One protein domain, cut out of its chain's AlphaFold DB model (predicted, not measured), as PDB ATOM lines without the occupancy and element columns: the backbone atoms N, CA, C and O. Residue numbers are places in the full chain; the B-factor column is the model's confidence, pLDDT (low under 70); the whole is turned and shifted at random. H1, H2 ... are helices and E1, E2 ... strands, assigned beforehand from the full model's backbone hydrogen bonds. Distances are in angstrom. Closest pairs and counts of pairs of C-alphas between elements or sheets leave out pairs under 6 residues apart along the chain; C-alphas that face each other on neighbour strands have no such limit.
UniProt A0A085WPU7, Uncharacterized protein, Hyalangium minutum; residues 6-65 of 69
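What this domain is: This is residues 6 to 65 of the 69 residues of an uncharacterized protein of Hyalangium minutum (UniProt A0A085WPU7). A small antiparallel sheet of four strands, strongly twisted and curled like part of a barrel, makes the body, with one short helix, H1, at one end of it, and a long tail with no named element, residues 48 to 65, running from the end of E4 back past the edge strand E1. The printed part has 60 residues with four named strands and one named helix, in the order E1, H1, E2, E3, E4 along the chain; the sheet's order is E1, E2, E3, E4. The class is mostly strand, though under half of the printed residues, 26 of 60, are in named elements. The whole is compact, with a radius of gyration of the C-alphas of 11.1 A, and spans 31 by 24 by 14 A.

Where its parts are: In the sheet, E2, residues 23 to 29, is the longest strand by residues and measures 16.7 A from first to last C-alpha. E3, residues 33 to 38, also measures 16.7 A, and E4, residues 43 to 47, measures 13.8 A, ending at C-alpha 47 at (-13.161, -4.208, -32.009). E1, residues 9 to 11, measures 7.2 A and begins at C-alpha 9 at (-20.088, -11.449, -42.039). H1, residues 13 to 17, measures 6.3 A and begins at C-alpha 13 at (-26.601, -6.034, -33.302).

How they stand to each other: E2, E3 and E4 form a meander, each strand the antiparallel neighbour of the one before. E2 and E3 are a hairpin at 142 degrees between directions; their C-alphas 24 and 38 face each other at 3.9 A, and N 27 and O 35 are within hydrogen-bond range at 2.8 A. E3 and E4 are a hairpin at 151 degrees; C-alphas 33 and 47 face each other at 4.3 A, and N 36 and O 44 are 2.8 A apart. On the other side of E2, E1 is its antiparallel neighbour at 131 degrees; C-alphas 9 and 25 face each other at 4.5 A, and N 24 and O 10 are 2.8 A apart. The edge strands E1 and E4 are apart. From edge to edge the strands' lines turn by 79 degrees, and the way across the sheet turns by 112 degrees. H1 is on the sheet but only grazes it, with its residues 13 to 16. In H1 every O i to N i+4 pair is within hydrogen-bond range.

The domain as a whole: The C-alphas of Asp 19 and Ala 31, the two farthest apart, are 31.2 A from each other. The four links between named elements are tight. The printed part has no cut. The mean pLDDT of the printed part is 92.4, and no printed residue is under 70.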
ATOM      1  N   PHE A   6     -13.003 -15.091 -41.165       94.88
ATOM      2  CA  PHE A   6     -14.135 -15.585 -40.389       94.88
ATOM      3  C   PHE A   6     -15.079 -14.483 -39.891       94.88
ATOM      4  O   PHE A   6     -16.250 -14.744 -39.618       94.88
ATOM      5  N   ALA A   7     -14.592 -13.244 -39.852       94.50
ATOM      6  CA  ALA A   7     -15.368 -12.064 -39.511       94.50
ATOM      7  C   ALA A   7     -15.921 -11.327 -40.746       94.50
ATOM      8  O   ALA A   7     -16.344 -10.182 -40.630       94.50
ATOM      9  N   ALA A   8     -15.924 -11.945 -41.936       95.50
ATOM     10  CA  ALA A   8     -16.424 -11.307 -43.161       95.50
ATOM     11  C   ALA A   8     -17.926 -10.966 -43.103       95.50
ATOM     12  O   ALA A   8     -18.388 -10.022 -43.749       95.50
ATOM     13  N   ALA A   9     -18.693 -11.730 -42.325       96.62
ATOM     14  CA  ALA A   9     -20.088 -11.449 -42.039       96.62
ATOM     15  C   ALA A   9     -20.419 -11.816 -40.595       96.62
ATOM     16  O   ALA A   9     -19.932 -12.821 -40.085       96.62
ATOM     17  N   VAL A  10     -21.268 -11.008 -39.973       95.69
ATOM     18  CA  VAL A  10     -21.670 -11.114 -38.568       95.69
ATOM     19  C   VAL A  10     -23.177 -10.878 -38.448       95.69
ATOM     20  O   VAL A  10     -23.840 -10.481 -39.410       95.69
ATOM     21  N   MET A  11     -23.736 -11.106 -37.265       95.56
ATOM     22  CA  MET A  11     -25.100 -10.685 -36.945       95.56
ATOM     23  C   MET A  11     -25.159  -9.166 -36.725       95.56
ATOM     24  O   MET A  11     -24.300  -8.597 -36.058       95.56
ATOM     25  N   CYS A  12     -26.177  -8.496 -37.272       95.25
ATOM     26  CA  CYS A  12     -26.422  -7.083 -36.989       95.25
ATOM     27  C   CYS A  12     -26.976  -6.912 -35.570       95.25
ATOM     28  O   CYS A  12     -28.086  -7.364 -35.290       95.25
ATOM     29  N   MET A  13     -26.222  -6.233 -34.705       89.00
ATOM     30  CA  MET A  13     -26.601  -6.034 -33.302       89.00
ATOM     31  C   MET A  13     -27.808  -5.100 -33.147       89.00
ATOM     32  O   MET A  13     -28.648  -5.349 -32.288       89.00
ATOM     33  N   ASP A  14     -27.950  -4.097 -34.017       92.81
ATOM     34  CA  ASP A  14     -29.114  -3.204 -34.015       92.81
ATOM     35  C   ASP A  14     -30.398  -3.959 -34.387       92.81
ATOM     36  O   ASP A  14     -31.368  -3.948 -33.637       92.81
ATOM     37  N   CYS A  15     -30.382  -4.713 -35.499       92.75
ATOM     38  CA  CYS A  15     -31.535  -5.532 -35.889       92.75
ATOM     39  C   CYS A  15     -31.862  -6.588 -34.830       92.75
ATOM     40  O   CYS A  15     -33.032  -6.892 -34.617       92.75
ATOM     41  N   PHE A  16     -30.837  -7.152 -34.185       90.06
ATOM     42  CA  PHE A  16     -31.021  -8.151 -33.141       90.06
ATOM     43  C   PHE A  16     -31.759  -7.585 -31.920       90.06
ATOM     44  O   PHE A  16     -32.554  -8.315 -31.319       90.06
ATOM     45  N   GLY A  17     -31.531  -6.304 -31.597       87.69
ATOM     46  CA  GLY A  17     -32.284  -5.556 -30.589       87.69
ATOM     47  C   GLY A  17     -33.767  -5.393 -30.935       87.69
ATOM     48  O   GLY A  17     -34.599  -5.481 -30.040       87.69
ATOM     49  N   ASP A  18     -34.102  -5.278 -32.224       88.56
ATOM     50  CA  ASP A  18     -35.482  -5.251 -32.749       88.56
ATOM     51  C   ASP A  18     -36.086  -6.653 -32.967       88.56
ATOM     52  O   ASP A  18     -36.993  -6.853 -33.773       88.56
ATOM     53  N   ASP A  19     -35.524  -7.661 -32.311       87.25
ATOM     54  CA  ASP A  19     -35.864  -9.070 -32.458       87.25
ATOM     55  C   ASP A  19     -35.666  -9.691 -33.866       87.25
ATOM     56  O   ASP A  19     -36.100 -10.816 -34.124       87.25
ATOM     57  N   VAL A  20     -34.933  -9.031 -34.772       90.12
ATOM     58  CA  VAL A  20     -34.696  -9.499 -36.149       90.12
ATOM     59  C   VAL A  20     -33.257  -9.968 -36.360       90.12
ATOM     60  O   VAL A  20     -32.300  -9.203 -36.269       90.12
ATOM     61  N   ILE A  21     -33.084 -11.225 -36.772       91.44
ATOM     62  CA  ILE A  21     -31.776 -11.741 -37.192       91.44
ATOM     63  C   ILE A  21     -31.496 -11.289 -38.626       91.44
ATOM     64  O   ILE A  21     -32.148 -11.720 -39.573       91.44
ATOM     65  N   THR A  22     -30.521 -10.399 -38.797       94.50
ATOM     66  CA  THR A  22     -30.094  -9.903 -40.114       94.50
ATOM     67  C   THR A  22     -28.588 -10.033 -40.262       94.50
ATOM     68  O   THR A  22     -27.834  -9.746 -39.328       94.50
ATOM     69  N   LYS A  23     -28.148 -10.427 -41.460       96.19
ATOM     70  CA  LYS A  23     -26.734 -10.487 -41.819       96.19
ATOM     71  C   LYS A  23     -26.166  -9.078 -41.972       96.19
ATOM     72  O   LYS A  23     -26.733  -8.248 -42.681       96.19
ATOM     73  N   ALA A  24     -25.024  -8.826 -41.349       97.56
ATOM     74  CA  ALA A  24     -24.189  -7.666 -41.615       97.56
ATOM     75  C   ALA A  24     -22.900  -8.116 -42.306       97.56
ATOM     76  O   ALA A  24     -22.271  -9.090 -41.896       97.56
ATOM     77  N   VAL A  25     -22.523  -7.426 -43.377       97.69
ATOM     78  CA  VAL A  25     -21.330  -7.727 -44.175       97.69
ATOM     79  C   VAL A  25     -20.263  -6.689 -43.864       97.69
ATOM     80  O   VAL A  25     -20.575  -5.506 -43.702       97.69
ATOM     81  N   ARG A  26     -19.008  -7.130 -43.763       97.19
ATOM     82  CA  ARG A  26     -17.879  -6.229 -43.544       97.19
ATOM     83  C   ARG A  26     -17.726  -5.284 -44.732       97.19
ATOM     84  O   ARG A  26     -17.605  -5.729 -45.871       97.19
ATOM     85  N   VAL A  27     -17.713  -3.984 -44.459       97.44
ATOM     86  CA  VAL A  27     -17.483  -2.928 -45.457       97.44
ATOM     87  C   VAL A  27     -16.062  -2.374 -45.396       97.44
ATOM     88  O   VAL A  27     -15.574  -1.841 -46.388       97.44
ATOM     89  N   TYR A  28     -15.388  -2.513 -44.253       96.00
ATOM     90  CA  TYR A  28     -13.992  -2.120 -44.087       96.00
ATOM     91  C   TYR A  28     -13.309  -2.998 -43.032       96.00
ATOM     92  O   TYR A  28     -13.864  -3.209 -41.955       96.00
ATOM     93  N   GLU A  29     -12.119  -3.509 -43.356       93.81
ATOM     94  CA  GLU A  29     -11.252  -4.265 -42.445       93.81
ATOM     95  C   GLU A  29     -10.122  -3.353 -41.972       93.81
ATOM     96  O   GLU A  29      -9.293  -2.908 -42.770       93.81
ATOM     97  N   GLY A  30     -10.115  -3.029 -40.683       91.38
ATOM     98  CA  GLY A  30      -9.085  -2.189 -40.084       91.38
ATOM     99  C   GLY A  30      -7.878  -2.988 -39.589       91.38
ATOM    100  O   GLY A  30      -7.759  -4.204 -39.749       91.38
ATOM    101  N   ALA A  31      -6.954  -2.293 -38.925       89.19
ATOM    102  CA  ALA A  31      -5.840  -2.958 -38.247       89.19
ATOM    103  C   ALA A  31      -6.321  -3.762 -37.023       89.19
ATOM    104  O   ALA A  31      -5.859  -4.883 -36.792       89.19
ATOM    105  N   GLU A  32      -7.268  -3.186 -36.279       91.56
ATOM    106  CA  GLU A  32      -7.767  -3.694 -34.996       91.56
ATOM    107  C   GLU A  32      -9.293  -3.851 -34.951       91.56
ATOM    108  O   GLU A  32      -9.800  -4.687 -34.211       91.56
ATOM    109  N   SER A  33     -10.023  -3.090 -35.768       94.06
ATOM    110  CA  SER A  33     -11.486  -3.074 -35.797       94.06
ATOM    111  C   SER A  33     -12.032  -3.253 -37.209       94.06
ATOM    112  O   SER A  33     -11.480  -2.674 -38.146       94.06
ATOM    113  N   ASP A  34     -13.163  -3.935 -37.337       95.56
ATOM    114  CA  ASP A  34     -13.915  -4.055 -38.587       95.56
ATOM    115  C   ASP A  34     -15.158  -3.162 -38.560       95.56
ATOM    116  O   ASP A  34     -15.752  -2.951 -37.505       95.56
ATOM    117  N   GLN A  35     -15.567  -2.655 -39.723       96.94
ATOM    118  CA  GLN A  35     -16.831  -1.939 -39.914       96.94
ATOM    119  C   GLN A  35     -17.791  -2.790 -40.734       96.94
ATOM    120  O   GLN A  35     -17.400  -3.383 -41.744       96.94
ATOM    121  N   TYR A  36     -19.061  -2.795 -40.346       97.50
ATOM    122  CA  TYR A  36     -20.101  -3.641 -40.916       97.50
ATOM    123  C   TYR A  36     -21.316  -2.837 -41.343       97.50
ATOM    124  O   TYR A  36     -21.645  -1.816 -40.741       97.50
ATOM    125  N   ARG A  37     -22.014  -3.345 -42.362       97.94
ATOM    126  CA  ARG A  37     -23.314  -2.837 -42.797       97.94
ATOM    127  C   ARG A  37     -24.307  -3.975 -42.987       97.94
ATOM    128  O   ARG A  37     -23.989  -4.959 -43.654       97.94
ATOM    129  N   CYS A  38     -25.507  -3.845 -42.428       97.19
ATOM    130  CA  CYS A  38     -26.601  -4.785 -42.686       97.19
ATOM    131  C   CYS A  38     -27.491  -4.335 -43.854       97.19
ATOM    132  O   CYS A  38     -27.415  -3.194 -44.309       97.19
ATOM    133  N   GLU A  39     -28.378  -5.219 -44.317       94.75
ATOM    134  CA  GLU A  39     -29.310  -4.935 -45.424       94.75
ATOM    135  C   GLU A  39     -30.303  -3.805 -45.113       94.75
ATOM    136  O   GLU A  39     -30.744  -3.106 -46.020       94.75
ATOM    137  N   LYS A  40     -30.602  -3.562 -43.828       93.81
ATOM    138  CA  LYS A  40     -31.420  -2.419 -43.385       93.81
ATOM    139  C   LYS A  40     -30.647  -1.095 -43.333       93.81
ATOM    140  O   LYS A  40     -31.231  -0.050 -43.079       93.81
ATOM    141  N   GLY A  41     -29.337  -1.122 -43.584       95.88
ATOM    142  CA  GLY A  41     -28.490   0.066 -43.645       95.88
ATOM    143  C   GLY A  41     -27.814   0.470 -42.335       95.88
ATOM    144  O   GLY A  41     -27.083   1.457 -42.358       95.88
ATOM    145  N   HIS A  42     -27.989  -0.275 -41.237       96.44
ATOM    146  CA  HIS A  42     -27.278  -0.015 -39.980       96.44
ATOM    147  C   HIS A  42     -25.768  -0.190 -40.161       96.44
ATOM    148  O   HIS A  42     -25.331  -1.156 -40.793       96.44
ATOM    149  N   LEU A  43     -25.000   0.751 -39.610       96.88
ATOM    150  CA  LEU A  43     -23.541   0.784 -39.635       96.88
ATOM    151  C   LEU A  43     -23.009   0.681 -38.209       96.88
ATOM    152  O   LEU A  43     -23.390   1.477 -37.355       96.88
ATOM    153  N   PHE A  44     -22.108  -0.266 -37.972       95.12
ATOM    154  CA  PHE A  44     -21.491  -0.474 -36.665       95.12
ATOM    155  C   PHE A  44     -20.088  -1.070 -36.809       95.12
ATOM    156  O   PHE A  44     -19.752  -1.658 -37.841       95.12
ATOM    157  N   GLY A  45     -19.272  -0.925 -35.764       94.44
ATOM    158  CA  GLY A  45     -17.920  -1.473 -35.704       94.44
ATOM    159  C   GLY A  45     -17.783  -2.589 -34.671       94.44
ATOM    160  O   GLY A  45     -18.465  -2.570 -33.648       94.44
ATOM    161  N   ILE A  46     -16.877  -3.534 -34.922       93.81
ATOM    162  CA  ILE A  46     -16.439  -4.537 -33.941       93.81
ATOM    163  C   ILE A  46     -14.942  -4.356 -33.708       93.81
ATOM    164  O   ILE A  46     -14.157  -4.354 -34.655       93.81
ATOM    165  N   ASP A  47     -14.557  -4.202 -32.443       94.00
ATOM    166  CA  ASP A  47     -13.161  -4.208 -32.009       94.00
ATOM    167  C   ASP A  47     -12.703  -5.659 -31.787       94.00
ATOM    168  O   ASP A  47     -13.275  -6.386 -30.975       94.00
ATOM    169  N   TRP A  48     -11.675  -6.077 -32.524       90.88
ATOM    170  CA  TRP A  48     -11.106  -7.422 -32.483       90.88
ATOM    171  C   TRP A  48      -9.793  -7.494 -31.691       90.88
ATOM    172  O   TRP A  48      -9.112  -8.526 -31.737       90.88
ATOM    173  N   ARG A  49      -9.391  -6.422 -30.988       88.88
ATOM    174  CA  ARG A  49      -8.134  -6.364 -30.226       88.88
ATOM    175  C   ARG A  49      -7.938  -7.615 -29.368       88.88
ATOM    176  O   ARG A  49      -8.685  -7.903 -28.439       88.88
ATOM    177  N   GLY A  50      -6.891  -8.368 -29.704       78.06
ATOM    178  CA  GLY A  50      -6.454  -9.561 -28.979       78.06
ATOM    179  C   GLY A  50      -7.222 -10.853 -29.275       78.06
ATOM    180  O   GLY A  50      -6.751 -11.910 -28.861       78.06
ATOM    181  N   LYS A  51      -8.358 -10.814 -29.986       84.94
ATOM    182  CA  LYS A  51      -9.173 -12.006 -30.290       84.94
ATOM    183  C   LYS A  51      -9.867 -11.889 -31.656       84.94
ATOM    184  O   LYS A  51     -11.077 -11.688 -31.692       84.94
ATOM    185  N   PRO A  52      -9.139 -12.002 -32.783       90.88
ATOM    186  CA  PRO A  52      -9.776 -12.112 -34.096       90.88
ATOM    187  C   PRO A  52     -10.697 -13.339 -34.152       90.88
ATOM    188  O   PRO A  52     -10.499 -14.301 -33.405       90.88
ATOM    189  N   ALA A  53     -11.684 -13.326 -35.049       91.88
ATOM    190  CA  ALA A  53     -12.588 -14.457 -35.200       91.88
ATOM    191  C   ALA A  53     -11.812 -15.706 -35.643       91.88
ATOM    192  O   ALA A  53     -11.071 -15.684 -36.628       91.88
ATOM    193  N   THR A  54     -12.000 -16.803 -34.914       93.44
ATOM    194  CA  THR A  54     -11.413 -18.116 -35.221       93.44
ATOM    195  C   THR A  54     -12.364 -19.019 -36.002       93.44
ATOM    196  O   THR A  54     -11.932 -20.028 -36.547       93.44
ATOM    197  N   GLU A  55     -13.644 -18.652 -36.064       93.00
ATOM    198  CA  GLU A  55     -14.723 -19.403 -36.707       93.00
ATOM    199  C   GLU A  55     -15.732 -18.440 -37.348       93.00
ATOM    200  O   GLU A  55     -15.847 -17.297 -36.886       93.00
ATOM    201  N   PRO A  56     -16.467 -18.856 -38.401       94.81
ATOM    202  CA  PRO A  56     -17.451 -18.005 -39.062       94.81
ATOM    203  C   PRO A  56     -18.458 -17.414 -38.072       94.81
ATOM    204  O   PRO A  56     -19.122 -18.136 -37.339       94.81
ATOM    205  N   GLN A  57     -18.600 -16.090 -38.087       94.50
ATOM    206  CA  GLN A  57     -19.558 -15.378 -37.230       94.50
ATOM    207  C   GLN A  57     -20.977 -15.333 -37.830       94.50
ATOM    208  O   GLN A  57     -21.915 -14.822 -37.217       94.50
ATOM    209  N   TRP A  58     -21.129 -15.854 -39.049       93.69
ATOM    210  CA  TRP A  58     -22.403 -16.033 -39.728       93.69
ATOM    211  C   TRP A  58     -22.475 -17.431 -40.368       93.69
ATOM    212  O   TRP A  58     -21.540 -17.801 -41.086       93.69
ATOM    213  N   PRO A  59     -23.589 -18.175 -40.219       93.38
ATOM    214  CA  PRO A  59     -24.784 -17.832 -39.439       93.38
ATOM    215  C   PRO A  59     -24.473 -17.691 -37.938       93.38
ATOM    216  O   PRO A  59     -23.490 -18.265 -37.474       93.38
ATOM    217  N   PRO A  60     -25.258 -16.902 -37.184       89.62
ATOM    218  CA  PRO A  60     -25.049 -16.782 -35.750       89.62
ATOM    219  C   PRO A  60     -25.308 -18.130 -35.059       89.62
ATOM    220  O   PRO A  60     -26.064 -18.955 -35.588       89.62
ATOM    221  N   PRO A  61     -24.718 -18.357 -33.873       86.44
ATOM    222  CA  PRO A  61     -24.939 -19.578 -33.110       86.44
ATOM    223  C   PRO A  61     -26.434 -19.882 -32.877       86.44
ATOM    224  O   PRO A  61     -27.249 -18.956 -32.793       86.44
ATOM    225  N   PRO A  62     -26.822 -21.167 -32.733       84.62
ATOM    226  CA  PRO A  62     -28.219 -21.574 -32.560       84.62
ATOM    227  C   PRO A  62     -28.951 -20.871 -31.410       84.62
ATOM    228  O   PRO A  62     -30.145 -20.624 -31.514       84.62
ATOM    229  N   GLU A  63     -28.246 -20.486 -30.347       85.56
ATOM    230  CA  GLU A  63     -28.811 -19.750 -29.206       85.56
ATOM    231  C   GLU A  63     -29.472 -18.413 -29.599       85.56
ATOM    232  O   GLU A  63     -30.432 -17.991 -28.960       85.56
ATOM    233  N   TYR A  64     -29.020 -17.784 -30.689       79.12
ATOM    234  CA  TYR A  64     -29.587 -16.537 -31.212       79.12
ATOM    235  C   TYR A  64     -30.705 -16.765 -32.241       79.12
ATOM    236  O   TYR A  64     -31.385 -15.816 -32.623       79.12
ATOM    237  N   THR A  65     -30.902 -18.000 -32.720       73.31
ATOM    238  CA  THR A  65     -31.850 -18.322 -33.809       73.31
ATOM    239  C   THR A  65     -32.960 -19.288 -33.400       73.31
ATOM    240  O   THR A  65     -34.030 -19.273 -34.005       73.31
TER     241      THR A  65